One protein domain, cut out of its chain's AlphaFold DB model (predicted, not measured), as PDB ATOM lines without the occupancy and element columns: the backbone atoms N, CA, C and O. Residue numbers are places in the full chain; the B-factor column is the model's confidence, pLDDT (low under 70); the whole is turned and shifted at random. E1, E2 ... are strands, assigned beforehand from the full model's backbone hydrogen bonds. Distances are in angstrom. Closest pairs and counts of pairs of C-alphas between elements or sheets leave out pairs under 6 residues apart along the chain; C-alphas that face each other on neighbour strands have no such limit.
ATOM      1  N   THR A 277     142.567 141.028 205.415       84.50
ATOM      2  CA  THR A 277     141.656 141.739 204.502       84.50
ATOM      3  C   THR A 277     142.310 143.017 203.970       84.50
ATOM      4  O   THR A 277     143.333 143.457 204.493       84.50
ATOM      5  N   SER A 278     141.685 143.677 202.988       78.31
ATOM      6  CA  SER A 278     142.125 144.996 202.493       78.31
ATOM      7  C   SER A 278     142.253 146.060 203.592       78.31
ATOM      8  O   SER A 278     143.040 146.989 203.464       78.31
ATOM      9  N   ASN A 279     141.496 145.913 204.684       82.25
ATOM     10  CA  ASN A 279     141.506 146.826 205.829       82.25
ATOM     11  C   ASN A 279     142.481 146.362 206.927       82.25
ATOM     12  O   ASN A 279     142.404 146.817 208.066       82.25
ATOM     13  N   ASN A 280     143.376 145.424 206.599       81.75
ATOM     14  CA  ASN A 280     144.347 144.811 207.498       81.75
ATOM     15  C   ASN A 280     143.723 144.068 208.700       81.75
ATOM     16  O   ASN A 280     144.343 143.918 209.757       81.75
ATOM     17  N   GLU A 281     142.490 143.575 208.557       87.25
ATOM     18  CA  GLU A 281     141.861 142.737 209.576       87.25
ATOM     19  C   GLU A 281     142.297 141.280 209.430       87.25
ATOM     20  O   GLU A 281     142.353 140.745 208.326       87.25
ATOM     21  N   LYS A 282     142.555 140.617 210.559       91.75
ATOM     22  CA  LYS A 282     142.983 139.213 210.590       91.75
ATOM     23  C   LYS A 282     141.830 138.280 210.228       91.75
ATOM     24  O   LYS A 282     140.735 138.427 210.776       91.75
ATOM     25  N   ASP A 283     142.119 137.285 209.399       91.44
ATOM     26  CA  ASP A 283     141.235 136.162 209.113       91.44
ATOM     27  C   ASP A 283     142.000 134.830 209.156       91.44
ATOM     28  O   ASP A 283     142.811 134.529 208.280       91.44
ATOM     29  N   ASP A 284     141.738 134.021 210.181       94.38
ATOM     30  CA  ASP A 284     142.235 132.649 210.259       94.38
ATOM     31  C   ASP A 284     141.290 131.692 209.546       94.38
ATOM     32  O   ASP A 284     140.108 131.610 209.878       94.38
ATOM     33  N   GLN A 285     141.826 130.922 208.606       93.19
ATOM     34  CA  GLN A 285     141.057 129.981 207.814       93.19
ATOM     35  C   GLN A 285     141.549 128.555 208.007       93.19
ATOM     36  O   GLN A 285     142.740 128.270 207.881       93.19
ATOM     37  N   VAL A 286     140.607 127.651 208.258       96.12
ATOM     38  CA  VAL A 286     140.824 126.205 208.208       96.12
ATOM     39  C   VAL A 286     140.326 125.700 206.866       96.12
ATOM     40  O   VAL A 286     139.195 125.989 206.478       96.12
ATOM     41  N   TYR A 287     141.157 124.927 206.182       95.44
ATOM     42  CA  TYR A 287     140.846 124.308 204.905       95.44
ATOM     43  C   TYR A 287     141.020 122.798 204.989       95.44
ATOM     44  O   TYR A 287     142.048 122.306 205.454       95.44
ATOM     45  N   LEU A 288     140.020 122.073 204.511       96.19
ATOM     46  CA  LEU A 288     140.011 120.626 204.366       96.19
ATOM     47  C   LEU A 288     139.857 120.313 202.883       96.19
ATOM     48  O   LEU A 288     139.008 120.905 202.228       96.19
ATOM     49  N   SER A 289     140.635 119.371 202.367       94.69
ATOM     50  CA  SER A 289     140.493 118.867 201.004       94.69
ATOM     51  C   SER A 289     140.567 117.352 200.983       94.69
ATOM     52  O   SER A 289     141.330 116.745 201.732       94.69
ATOM     53  N   LEU A 290     139.749 116.768 200.121       95.25
ATOM     54  CA  LEU A 290     139.634 115.352 199.828       95.25
ATOM     55  C   LEU A 290     139.720 115.203 198.312       95.25
ATOM     56  O   LEU A 290     138.938 115.818 197.591       95.25
ATOM     57  N   SER A 291     140.646 114.380 197.837       93.88
ATOM     58  CA  SER A 291     140.836 114.079 196.422       93.88
ATOM     59  C   SER A 291     140.715 112.579 196.199       93.88
ATOM     60  O   SER A 291     141.429 111.783 196.815       93.88
ATOM     61  N   VAL A 292     139.783 112.188 195.337       94.06
ATOM     62  CA  VAL A 292     139.486 110.795 195.004       94.06
ATOM     63  C   VAL A 292     139.756 110.587 193.512       94.06
ATOM     64  O   VAL A 292     139.035 111.160 192.694       94.06
ATOM     65  N   PRO A 293     140.752 109.774 193.125       90.44
ATOM     66  CA  PRO A 293     140.919 109.362 191.741       90.44
ATOM     67  C   PRO A 293     139.781 108.406 191.363       90.44
ATOM     68  O   PRO A 293     139.489 107.449 192.086       90.44
ATOM     69  N   LEU A 294     139.126 108.671 190.237       86.50
ATOM     70  CA  LEU A 294     137.933 107.949 189.789       86.50
ATOM     71  C   LEU A 294     138.259 106.678 188.983       86.50
ATOM     72  O   LEU A 294     137.383 105.833 188.804       86.50
ATOM     73  N   GLY A 295     139.510 106.495 188.556       73.62
ATOM     74  CA  GLY A 295     139.984 105.277 187.890       73.62
ATOM     75  C   GLY A 295     141.139 105.538 186.923       73.62
ATOM     76  O   GLY A 295     141.460 106.685 186.639       73.62
ATOM     77  N   ASP A 296     141.749 104.465 186.417       66.38
ATOM     78  CA  ASP A 296     142.779 104.539 185.374       66.38
ATOM     79  C   ASP A 296     142.143 104.545 183.977       66.38
ATOM     80  O   ASP A 296     141.236 103.759 183.691       66.38
ATOM     81  N   ARG A 297     142.666 105.378 183.065       61.25
ATOM     82  CA  ARG A 297     142.233 105.443 181.652       61.25
ATOM     83  C   ARG A 297     142.727 104.270 180.785       61.25
ATOM     84  O   ARG A 297     142.542 104.291 179.575       61.25
ATOM     85  N   SER A 298     143.359 103.252 181.370       59.28
ATOM     86  CA  SER A 298     144.005 102.147 180.644       59.28
ATOM     87  C   SER A 298     143.062 101.019 180.192       59.28
ATOM     88  O   SER A 298     143.533 100.044 179.609       59.28
ATOM     89  N   GLY A 299     141.749 101.124 180.435       60.16
ATOM     90  CA  GLY A 299     140.754 100.124 180.023       60.16
ATOM     91  C   GLY A 299     139.602 100.698 179.189       60.16
ATOM     92  O   GLY A 299     139.355 101.900 179.201       60.16
ATOM     93  N   ASP A 300     138.830  99.816 178.543       59.62
ATOM     94  CA  ASP A 300     137.700 100.135 177.638       59.62
ATOM     95  C   ASP A 300     136.533 100.921 178.284       59.62
ATOM     96  O   ASP A 300     135.550 101.257 177.625       59.62
ATOM     97  N   LYS A 301     136.611 101.207 179.590       65.62
ATOM     98  CA  LYS A 301     135.632 101.980 180.371       65.62
ATOM     99  C   LYS A 301     136.322 103.071 181.193       65.62
ATOM    100  O   LYS A 301     136.144 103.142 182.408       65.62
ATOM    101  N   ALA A 302     137.140 103.887 180.536       68.44
ATOM    102  CA  ALA A 302     137.760 105.046 181.166       68.44
ATOM    103  C   ALA A 302     136.680 106.040 181.650       68.44
ATOM    104  O   ALA A 302     135.755 106.352 180.890       68.44
ATOM    105  N   PRO A 303     136.756 106.535 182.898       77.00
ATOM    106  CA  PRO A 303     135.835 107.557 183.370       77.00
ATOM    107  C   PRO A 303     136.057 108.865 182.599       77.00
ATOM    108  O   PRO A 303     137.172 109.191 182.199       77.00
ATOM    109  N   LEU A 304     134.981 109.634 182.401       83.06
ATOM    110  CA  LEU A 304     135.065 110.954 181.763       83.06
ATOM    111  C   LEU A 304     135.891 111.943 182.599       83.06
ATOM    112  O   LEU A 304     136.460 112.877 182.048       83.06
ATOM    113  N   PHE A 305     135.960 111.752 183.915       87.62
ATOM    114  CA  PHE A 305     136.751 112.574 184.823       87.62
ATOM    115  C   PHE A 305     137.762 111.709 185.569       87.62
ATOM    116  O   PHE A 305     137.445 110.585 185.957       87.62
ATOM    117  N   ASP A 306     138.952 112.252 185.803       87.56
ATOM    118  CA  ASP A 306     140.056 111.543 186.447       87.56
ATOM    119  C   ASP A 306     139.993 111.692 187.974       87.56
ATOM    120  O   ASP A 306     140.290 110.748 188.708       87.56
ATOM    121  N   TYR A 307     139.552 112.855 188.466       88.19
ATOM    122  CA  TYR A 307     139.527 113.171 189.893       88.19
ATOM    123  C   TYR A 307     138.198 113.780 190.332       88.19
ATOM    124  O   TYR A 307     137.576 114.566 189.615       88.19
ATOM    125  N   LEU A 308     137.797 113.455 191.559       92.31
ATOM    126  CA  LEU A 308     136.776 114.157 192.326       92.31
ATOM    127  C   LEU A 308     137.454 114.839 193.515       92.31
ATOM    128  O   LEU A 308     138.008 114.172 194.385       92.31
ATOM    129  N   ASN A 309     137.382 116.164 193.567       92.69
ATOM    130  CA  ASN A 309     137.916 116.973 194.652       92.69
ATOM    131  C   ASN A 309     136.761 117.577 195.446       92.69
ATOM    132  O   ASN A 309     135.843 118.167 194.886       92.69
ATOM    133  N   THR A 310     136.790 117.433 196.764       94.69
ATOM    134  CA  THR A 310     135.862 118.111 197.670       94.69
ATOM    135  C   THR A 310     136.665 118.854 198.707       94.69
ATOM    136  O   THR A 310     137.545 118.280 199.342       94.69
ATOM    137  N   SER A 311     136.349 120.124 198.905       94.06
ATOM    138  CA  SER A 311     137.023 120.940 199.889       94.06
ATOM    139  C   SER A 311     136.077 121.808 200.687       94.06
ATOM    140  O   SER A 311     135.058 122.269 200.181       94.06
ATOM    141  N   TYR A 312     136.444 122.049 201.935       95.38
ATOM    142  CA  TYR A 312     135.688 122.855 202.870       95.38
ATOM    143  C   TYR A 312     136.602 123.894 203.508       95.38
ATOM    144  O   TYR A 312     137.658 123.546 204.035       95.38
ATOM    145  N   THR A 313     136.182 125.156 203.485       94.38
ATOM    146  CA  THR A 313     136.886 126.265 204.135       94.38
ATOM    147  C   THR A 313     136.000 126.866 205.212       94.38
ATOM    148  O   THR A 313     134.812 127.103 204.986       94.38
ATOM    149  N   ARG A 314     136.578 127.157 206.378       94.31
ATOM    150  CA  ARG A 314     135.929 127.916 207.450       94.31
ATOM    151  C   ARG A 314     136.839 129.047 207.899       94.31
ATOM    152  O   ARG A 314     137.970 128.801 208.306       94.31
ATOM    153  N   SER A 315     136.312 130.260 207.862       93.00
ATOM    154  CA  SER A 315     136.970 131.482 208.306       93.00
ATOM    155  C   SER A 315     136.578 131.833 209.742       93.00
ATOM    156  O   SER A 315     135.439 131.629 210.175       93.00
ATOM    157  N   SER A 316     137.521 132.428 210.470       92.38
ATOM    158  CA  SER A 316     137.320 133.034 211.790       92.38
ATOM    159  C   SER A 316     136.325 134.198 211.786       92.38
ATOM    160  O   SER A 316     135.723 134.492 212.816       92.38
ATOM    161  N   LYS A 317     136.102 134.823 210.623       89.31
ATOM    162  CA  LYS A 317     135.088 135.863 210.399       89.31
ATOM    163  C   LYS A 317     133.684 135.287 210.181       89.31
ATOM    164  O   LYS A 317     132.730 136.038 210.018       89.31
ATOM    165  N   GLY A 318     133.542 133.960 210.216       88.12
ATOM    166  CA  GLY A 318     132.261 133.262 210.129       88.12
ATOM    167  C   GLY A 318     131.885 132.802 208.721       88.12
ATOM    168  O   GLY A 318     130.887 132.087 208.592       88.12
ATOM    169  N   ASP A 319     132.672 133.141 207.698       90.31
ATOM    170  CA  ASP A 319     132.468 132.634 206.339       90.31
ATOM    171  C   ASP A 319     132.723 131.122 206.288       90.31
ATOM    172  O   ASP A 319     133.650 130.601 206.913       90.31
ATOM    173  N   SER A 320     131.919 130.396 205.516       92.81
ATOM    174  CA  SER A 320     132.231 129.016 205.132       92.81
ATOM    175  C   SER A 320     131.947 128.758 203.668       92.81
ATOM    176  O   SER A 320     130.943 129.230 203.135       92.81
ATOM    177  N   SER A 321     132.793 127.951 203.042       91.75
ATOM    178  CA  SER A 321     132.620 127.495 201.668       91.75
ATOM    179  C   SER A 321     132.786 125.983 201.580       91.75
ATOM    180  O   SER A 321     133.668 125.399 202.203       91.75
ATOM    181  N   LEU A 322     131.909 125.347 200.813       94.00
ATOM    182  CA  LEU A 322     132.006 123.958 200.396       94.00
ATOM    183  C   LEU A 322     132.117 123.956 198.876       94.00
ATOM    184  O   LEU A 322     131.245 124.479 198.185       94.00
ATOM    185  N   SER A 323     133.180 123.360 198.365       91.81
ATOM    186  CA  SER A 323     133.470 123.294 196.939       91.81
ATOM    187  C   SER A 323     133.636 121.837 196.548       91.81
ATOM    188  O   SER A 323     134.392 121.108 197.186       91.81
ATOM    189  N   THR A 324     132.954 121.412 195.496       93.88
ATOM    190  CA  THR A 324     133.131 120.088 194.903       93.88
ATOM    191  C   THR A 324     133.419 120.276 193.431       93.88
ATOM    192  O   THR A 324     132.669 120.956 192.737       93.88
ATOM    193  N   SER A 325     134.502 119.692 192.948       91.94
ATOM    194  CA  SER A 325     134.887 119.762 191.549       91.94
ATOM    195  C   SER A 325     135.308 118.404 191.028       91.94
ATOM    196  O   SER A 325     135.744 117.524 191.768       91.94
ATOM    197  N   THR A 326     135.160 118.228 189.727       91.94
ATOM    198  CA  THR A 326     135.670 117.066 189.021       91.94
ATOM    199  C   THR A 326     136.357 117.531 187.754       91.94
ATOM    200  O   THR A 326     135.886 118.460 187.096       91.94
ATOM    201  N   SER A 327     137.509 116.944 187.455       89.88
ATOM    202  CA  SER A 327     138.342 117.345 186.326       89.88
ATOM    203  C   SER A 327     138.877 116.131 185.585       89.88
ATOM    204  O   SER A 327     139.037 115.052 186.161       89.88
ATOM    205  N   GLY A 328     139.108 116.313 184.290       88.19
ATOM    206  CA  GLY A 328     139.693 115.317 183.407       88.19
ATOM    207  C   GLY A 328     140.721 115.952 182.479       88.19
ATOM    208  O   GLY A 328     140.603 117.125 182.114       88.19
ATOM    209  N   TYR A 329     141.726 115.166 182.105       86.62
ATOM    210  CA  TYR A 329     142.769 115.553 181.164       86.62
ATOM    211  C   TYR A 329     142.895 114.537 180.031       86.62
ATOM    212  O   TYR A 329     143.179 113.364 180.264       86.62
ATOM    213  N   ASP A 330     142.689 114.967 178.793       85.69
ATOM    214  CA  ASP A 330     143.006 114.172 177.611       85.69
ATOM    215  C   ASP A 330     144.408 114.536 177.112       85.69
ATOM    216  O   ASP A 330     144.618 115.582 176.492       85.69
ATOM    217  N   GLN A 331     145.369 113.648 177.371       80.31
ATOM    218  CA  GLN A 331     146.763 113.834 176.972       80.31
ATOM    219  C   GLN A 331     146.959 113.841 175.450       80.31
ATOM    220  O   GLN A 331     147.833 114.553 174.958       80.31
ATOM    221  N   ALA A 332     146.169 113.072 174.693       82.06
ATOM    222  CA  ALA A 332     146.309 112.995 173.240       82.06
ATOM    223  C   ALA A 332     145.800 114.275 172.567       82.06
ATOM    224  O   ALA A 332     146.384 114.743 171.588       82.06
ATOM    225  N   ALA A 333     144.731 114.854 173.113       82.44
ATOM    226  CA  ALA A 333     144.181 116.116 172.640       82.44
ATOM    227  C   ALA A 333     144.872 117.347 173.250       82.44
ATOM    228  O   ALA A 333     144.741 118.433 172.692       82.44
ATOM    229  N   GLY A 334     145.583 117.210 174.374       85.31
ATOM    230  CA  GLY A 334     146.077 118.346 175.160       85.31
ATOM    231  C   GLY A 334     144.946 119.132 175.835       85.31
ATOM    232  O   GLY A 334     145.074 120.334 176.048       85.31
ATOM    233  N   LEU A 335     143.810 118.485 176.111       88.25
ATOM    234  CA  LEU A 335     142.589 119.128 176.600       88.25
ATOM    235  C   LEU A 335     142.407 118.871 178.100       88.25
ATOM    236  O   LEU A 335     142.250 117.730 178.523       88.25
ATOM    237  N   ASN A 336     142.354 119.933 178.897       88.56
ATOM    238  CA  ASN A 336     141.943 119.916 180.296       88.56
ATOM    239  C   ASN A 336     140.511 120.440 180.408       88.56
ATOM    240  O   ASN A 336     140.172 121.457 179.808       88.56
ATOM    241  N   TYR A 337     139.669 119.795 181.205       89.25
ATOM    242  CA  TYR A 337     138.316 120.279 181.473       89.25
ATOM    243  C   TYR A 337     137.886 119.959 182.899       89.25
ATOM    244  O   TYR A 337     138.372 119.015 183.525       89.25
ATOM    245  N   GLY A 338     136.955 120.748 183.423       91.50
ATOM    246  CA  GLY A 338     136.439 120.568 184.767       91.50
ATOM    247  C   GLY A 338     135.069 121.188 184.968       91.50
ATOM    248  O   GLY A 338     134.656 122.097 184.248       91.50
ATOM    249  N   ILE A 339     134.358 120.655 185.956       91.69
ATOM    250  CA  ILE A 339     133.099 121.193 186.466       91.69
ATOM    251  C   ILE A 339     133.271 121.388 187.965       91.69
ATOM    252  O   ILE A 339     133.788 120.508 188.655       91.69
ATOM    253  N   ASN A 340     132.812 122.519 188.487       90.75
ATOM    254  CA  ASN A 340     132.839 122.824 189.907       90.75
ATOM    255  C   ASN A 340     131.476 123.321 190.390       90.75
ATOM    256  O   ASN A 340     130.792 124.078 189.714       90.75
ATOM    257  N   ALA A 341     131.096 122.927 191.594       91.56
ATOM    258  CA  ALA A 341     129.957 123.453 192.324       91.56
ATOM    259  C   ALA A 341     130.462 124.031 193.645       91.56
ATOM    260  O   ALA A 341     131.268 123.410 194.340       91.56
ATOM    261  N   ASN A 342     130.008 125.229 193.989       90.12
ATOM    262  CA  ASN A 342     130.421 125.931 195.193       90.12
ATOM    263  C   ASN A 342     129.190 126.414 195.962       90.12
ATOM    264  O   ASN A 342     128.301 127.050 195.397       90.12
ATOM    265  N   TYR A 343     129.145 126.102 197.252       91.44
ATOM    266  CA  TYR A 343     128.184 126.633 198.203       91.44
ATOM    267  C   TYR A 343     128.938 127.454 199.242       91.44
ATOM    268  O   TYR A 343     129.744 126.919 200.003       91.44
ATOM    269  N   ARG A 344     128.636 128.744 199.310       88.94
ATOM    270  CA  ARG A 344     129.258 129.683 200.233       88.94
ATOM    271  C   ARG A 344     128.205 130.325 201.122       88.94
ATOM    272  O   ARG A 344     127.134 130.703 200.654       88.94
ATOM    273  N   GLN A 345     128.539 130.500 202.392       90.50
ATOM    274  CA  GLN A 345     127.765 131.271 203.350       90.50
ATOM    275  C   GLN A 345     128.653 132.344 203.979       90.50
ATOM    276  O   GLN A 345     129.724 132.028 204.495       90.50
ATOM    277  N   ASN A 346     128.196 133.592 203.929       86.00
ATOM    278  CA  ASN A 346     128.858 134.732 204.554       86.00
ATOM    279  C   ASN A 346     128.552 134.766 206.062       86.00
ATOM    280  O   ASN A 346     127.418 134.523 206.483       86.00
ATOM    281  N   GLY A 347     129.571 135.021 206.877       79.19
ATOM    282  CA  GLY A 347     129.481 135.080 208.331       79.19
ATOM    283  C   GLY A 347     128.831 136.349 208.874       79.19
ATOM    284  O   GLY A 347     128.264 136.303 209.964       79.19
ATOM    285  N   TYR A 348     128.893 137.460 208.135       78.69
ATOM    286  CA  TYR A 348     128.403 138.763 208.590       78.69
ATOM    287  C   TYR A 348     126.886 138.919 208.423       78.69
ATOM    288  O   TYR A 348     126.193 139.292 209.366       78.69
ATOM    289  N   ASP A 349     126.365 138.616 207.232       81.62
ATOM    290  CA  ASP A 349     124.953 138.812 206.864       81.62
ATOM    291  C   ASP A 349     124.188 137.493 206.639       81.62
ATOM    292  O   ASP A 349     122.976 137.498 206.420       81.62
ATOM    293  N   GLY A 350     124.875 136.346 206.694       77.75
ATOM    294  CA  GLY A 350     124.281 135.034 206.440       77.75
ATOM    295  C   GLY A 350     123.938 134.773 204.971       77.75
ATOM    296  O   GLY A 350     123.296 133.758 204.679       77.75
ATOM    297  N   ASN A 351     124.340 135.658 204.053       86.06
ATOM    298  CA  ASN A 351     124.016 135.544 202.640       86.06
ATOM    299  C   ASN A 351     124.641 134.279 202.034       86.06
ATOM    300  O   ASN A 351     125.749 133.869 202.395       86.06
ATOM    301  N   LYS A 352     123.903 133.634 201.129       87.69
ATOM    302  CA  LYS A 352     124.251 132.328 200.562       87.69
ATOM    303  C   LYS A 352     124.474 132.461 199.070       87.69
ATOM    304  O   LYS A 352     123.547 132.779 198.332       87.69
ATOM    305  N   ILE A 353     125.684 132.146 198.635       83.56
ATOM    306  CA  ILE A 353     126.073 132.157 197.228       83.56
ATOM    307  C   ILE A 353     126.210 130.705 196.773       83.56
ATOM    308  O   ILE A 353     126.803 129.876 197.465       83.56
ATOM    309  N   LYS A 354     125.605 130.387 195.630       89.25
ATOM    310  CA  LYS A 354     125.609 129.051 195.039       89.25
ATOM    311  C   LYS A 354     125.996 129.191 193.587       89.25
ATOM    312  O   LYS A 354     125.191 129.707 192.819       89.25
ATOM    313  N   ASN A 355     127.179 128.709 193.238       84.94
ATOM    314  CA  ASN A 355     127.696 128.865 191.889       84.94
ATOM    315  C   ASN A 355     128.032 127.501 191.304       84.94
ATOM    316  O   ASN A 355     128.544 126.622 192.007       84.94
ATOM    317  N   ILE A 356     127.771 127.340 190.014       88.81
ATOM    318  CA  ILE A 356     128.237 126.197 189.233       88.81
ATOM    319  C   ILE A 356     129.100 126.737 188.103       88.81
ATOM    320  O   ILE A 356     128.667 127.587 187.329       88.81
ATOM    321  N   GLY A 357     130.333 126.253 188.034       88.31
ATOM    322  CA  GLY A 357     131.298 126.608 187.015       88.31
ATOM    323  C   GLY A 357     131.673 125.421 186.138       88.31
ATOM    324  O   GLY A 357     131.599 124.264 186.555       88.31
ATOM    325  N   ALA A 358     132.080 125.727 184.914       88.81
ATOM    326  CA  ALA A 358     132.764 124.806 184.026       88.81
ATOM    327  C   ALA A 358     133.947 125.525 183.382       88.81
ATOM    328  O   ALA A 358     133.834 126.685 182.981       88.81
ATOM    329  N   ASN A 359     135.074 124.836 183.266       87.94
ATOM    330  CA  ASN A 359     136.274 125.361 182.632       87.94
ATOM    331  C   ASN A 359     136.838 124.342 181.644       87.94
ATOM    332  O   ASN A 359     136.742 123.133 181.861       87.94
ATOM    333  N   ALA A 360     137.440 124.833 180.567       89.50
ATOM    334  CA  ALA A 360     138.193 124.021 179.623       89.50
ATOM    335  C   ALA A 360     139.418 124.795 179.133       89.50
ATOM    336  O   ALA A 360     139.314 125.980 178.811       89.50
ATOM    337  N   SER A 361     140.567 124.130 179.061       89.25
ATOM    338  CA  SER A 361     141.767 124.650 178.416       89.25
ATOM    339  C   SER A 361     142.343 123.635 177.443       89.25
ATOM    340  O   SER A 361     142.298 122.429 177.669       89.25
ATOM    341  N   TRP A 362     142.861 124.132 176.331       88.94
ATOM    342  CA  TRP A 362     143.436 123.353 175.258       88.94
ATOM    343  C   TRP A 362     144.852 123.842 174.979       88.94
ATOM    344  O   TRP A 362     145.060 124.947 174.472       88.94
ATOM    345  N   ASP A 363     145.815 123.001 175.334       87.12
ATOM    346  CA  ASP A 363     147.237 123.256 175.185       87.12
ATOM    347  C   ASP A 363     147.748 122.577 173.916       87.12
ATOM    348  O   ASP A 363     147.755 121.352 173.782       87.12
ATOM    349  N   THR A 364     148.188 123.389 172.957       86.81
ATOM    350  CA  THR A 364     148.752 122.918 171.691       86.81
ATOM    351  C   THR A 364     150.200 123.373 171.552       86.81
ATOM    352  O   THR A 364     150.634 124.337 172.181       86.81
ATOM    353  N   ARG A 365     150.947 122.762 170.624       87.50
ATOM    354  CA  ARG A 365     152.310 123.208 170.273       87.50
ATOM    355  C   ARG A 365     152.399 124.658 169.768       87.50
ATOM    356  O   ARG A 365     153.501 125.176 169.630       87.50
ATOM    357  N   TYR A 366     151.266 125.275 169.430       88.50
ATOM    358  CA  TYR A 366     151.182 126.637 168.899       88.50
ATOM    359  C   TYR A 366     150.653 127.652 169.915       88.50
ATOM    360  O   TYR A 366     150.643 128.844 169.622       88.50
ATOM    361  N   GLY A 367     150.207 127.197 171.087       82.62
ATOM    362  CA  GLY A 367     149.656 128.054 172.127       82.62
ATOM    363  C   GLY A 367     148.580 127.362 172.956       82.62
ATOM    364  O   GLY A 367     148.091 126.283 172.604       82.62
ATOM    365  N   SER A 368     148.211 128.036 174.039       85.38
ATOM    366  CA  SER A 368     147.212 127.604 175.012       85.38
ATOM    367  C   SER A 368     145.959 128.459 174.887       85.38
ATOM    368  O   SER A 368     146.037 129.687 174.857       85.38
ATOM    369  N   TRP A 369     144.801 127.813 174.826       87.69
ATOM    370  CA  TRP A 369     143.493 128.460 174.731       87.69
ATOM    371  C   TRP A 369     142.653 128.023 175.919       87.69
ATOM    372  O   TRP A 369     142.695 126.859 176.292       87.69
ATOM    373  N   GLY A 370     141.877 128.916 176.522       85.94
ATOM    374  CA  GLY A 370     141.068 128.568 177.686       85.94
ATOM    375  C   GLY A 370     139.788 129.375 177.756       85.94
ATOM    376  O   GLY A 370     139.738 130.518 177.306       85.94
ATOM    377  N   GLY A 371     138.754 128.761 178.315       82.44
ATOM    378  CA  GLY A 371     137.481 129.399 178.595       82.44
ATOM    379  C   GLY A 371     136.900 128.880 179.901       82.44
ATOM    380  O   GLY A 371     137.050 127.707 180.250       82.44
ATOM    381  N   GLU A 372     136.216 129.762 180.616       85.12
ATOM    382  CA  GLU A 372     135.453 129.419 181.808       85.12
ATOM    383  C   GLU A 372     134.051 130.018 181.727       85.12
ATOM    384  O   GLU A 372     133.825 131.061 181.111       85.12
ATOM    385  N   HIS A 373     133.095 129.335 182.341       85.75
ATOM    386  CA  HIS A 373     131.730 129.800 182.501       85.75
ATOM    387  C   HIS A 373     131.298 129.568 183.943       85.75
ATOM    388  O   HIS A 373     131.507 128.480 184.473       85.75
ATOM    389  N   ILE A 374     130.686 130.573 184.567       82.19
ATOM    390  CA  ILE A 374     130.189 130.520 185.945       82.19
ATOM    391  C   ILE A 374     128.734 130.984 185.927       82.19
ATOM    392  O   ILE A 374     128.429 132.022 185.337       82.19
ATOM    393  N   ARG A 375     127.851 130.216 186.568       74.56
ATOM    394  CA  ARG A 375     126.436 130.536 186.755       74.56
ATOM    395  C   ARG A 375     126.063 130.611 188.224       74.56
ATOM    396  O   ARG A 375     126.546 129.740 188.989       74.56
TER     397      ARG A 375
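Overview. This is residues 277 to 375 of the 375 residues of the protein "Putative outer membrane usher protein" of Citrobacter freundii (UniProt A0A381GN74). The domain is a single open sheet of six long strands laid side by side, twisted and curled like a shallow trough, with no named helix over it. The chain goes back and forth across it from E1 at one edge to E6 at the other, and the long link from E1 to E2 makes a loop at one end of the sheet. The printed part has 99 residues, with six named strands in the order E1, E2, E3, E4, E5, E6 both along the chain and across the sheet, all antiparallel; the class is all strand. It is loose, with a radius of gyration of the C-alphas of 17.2 A, and elongated, spanning 49 by 30 by 23 A.

Along the chain. Find C-alpha 282 at (142.983, 139.213, 210.590); from there E1 runs through residues 282 to 293, 35.4 A, to C-alpha 293 at (140.919, 109.362, 191.741). E2, residues 307 to 315, comes back over 26.1 A. Then read E3, residues 320 to 330, 33.1 A, and E4, residues 335 to 345, 32.9 A. E5, residues 352 to 364, is the longest strand at 39.0 A. E6, residues 367 to 374, covers 24.0 A and ends at C-alpha 374, (130.189, 130.520, 185.945).

Arrangement. Start at the inner strands E3 and E4, a hairpin with directions 172 degrees apart; C-alphas 325 and 340 face each other at 4.0 A, and N 322 and O 343 are within hydrogen-bond range at 2.8 A. On one side of E3 is E2, antiparallel at 158 degrees, with N 309 and O 325 at 2.8 A. Beyond it, edge strand E1 is antiparallel to E2 at 164 degrees, with N 288 and O 312 at 2.8 A. Now go the other way: E4 and E5 stand at 166 degrees, with N 336 and O 361 at 2.8 A. Edge strand E6 pairs with E5 at 164 degrees; look at N 362 and O 369, 2.7 A. The meander, each strand the antiparallel neighbour of the one before, takes in E1 to E6. From edge to edge the strands' lines turn by 71 degrees and the way across turns by 73 degrees; E1 and E6 are apart.

Size, cuts and confidence. The two C-alphas farthest apart are those of Asn 279 and Asp 300, at 54.7 A. The printed part has no cut and ends at residue 375, the chain's last. The link E1 to E2, residues 294 to 306, is long; E4 to E5 is short, and the other three are tight. The mean pLDDT of the printed part is 86.4; look for values under 70 at residues 296 to 302, within that long link.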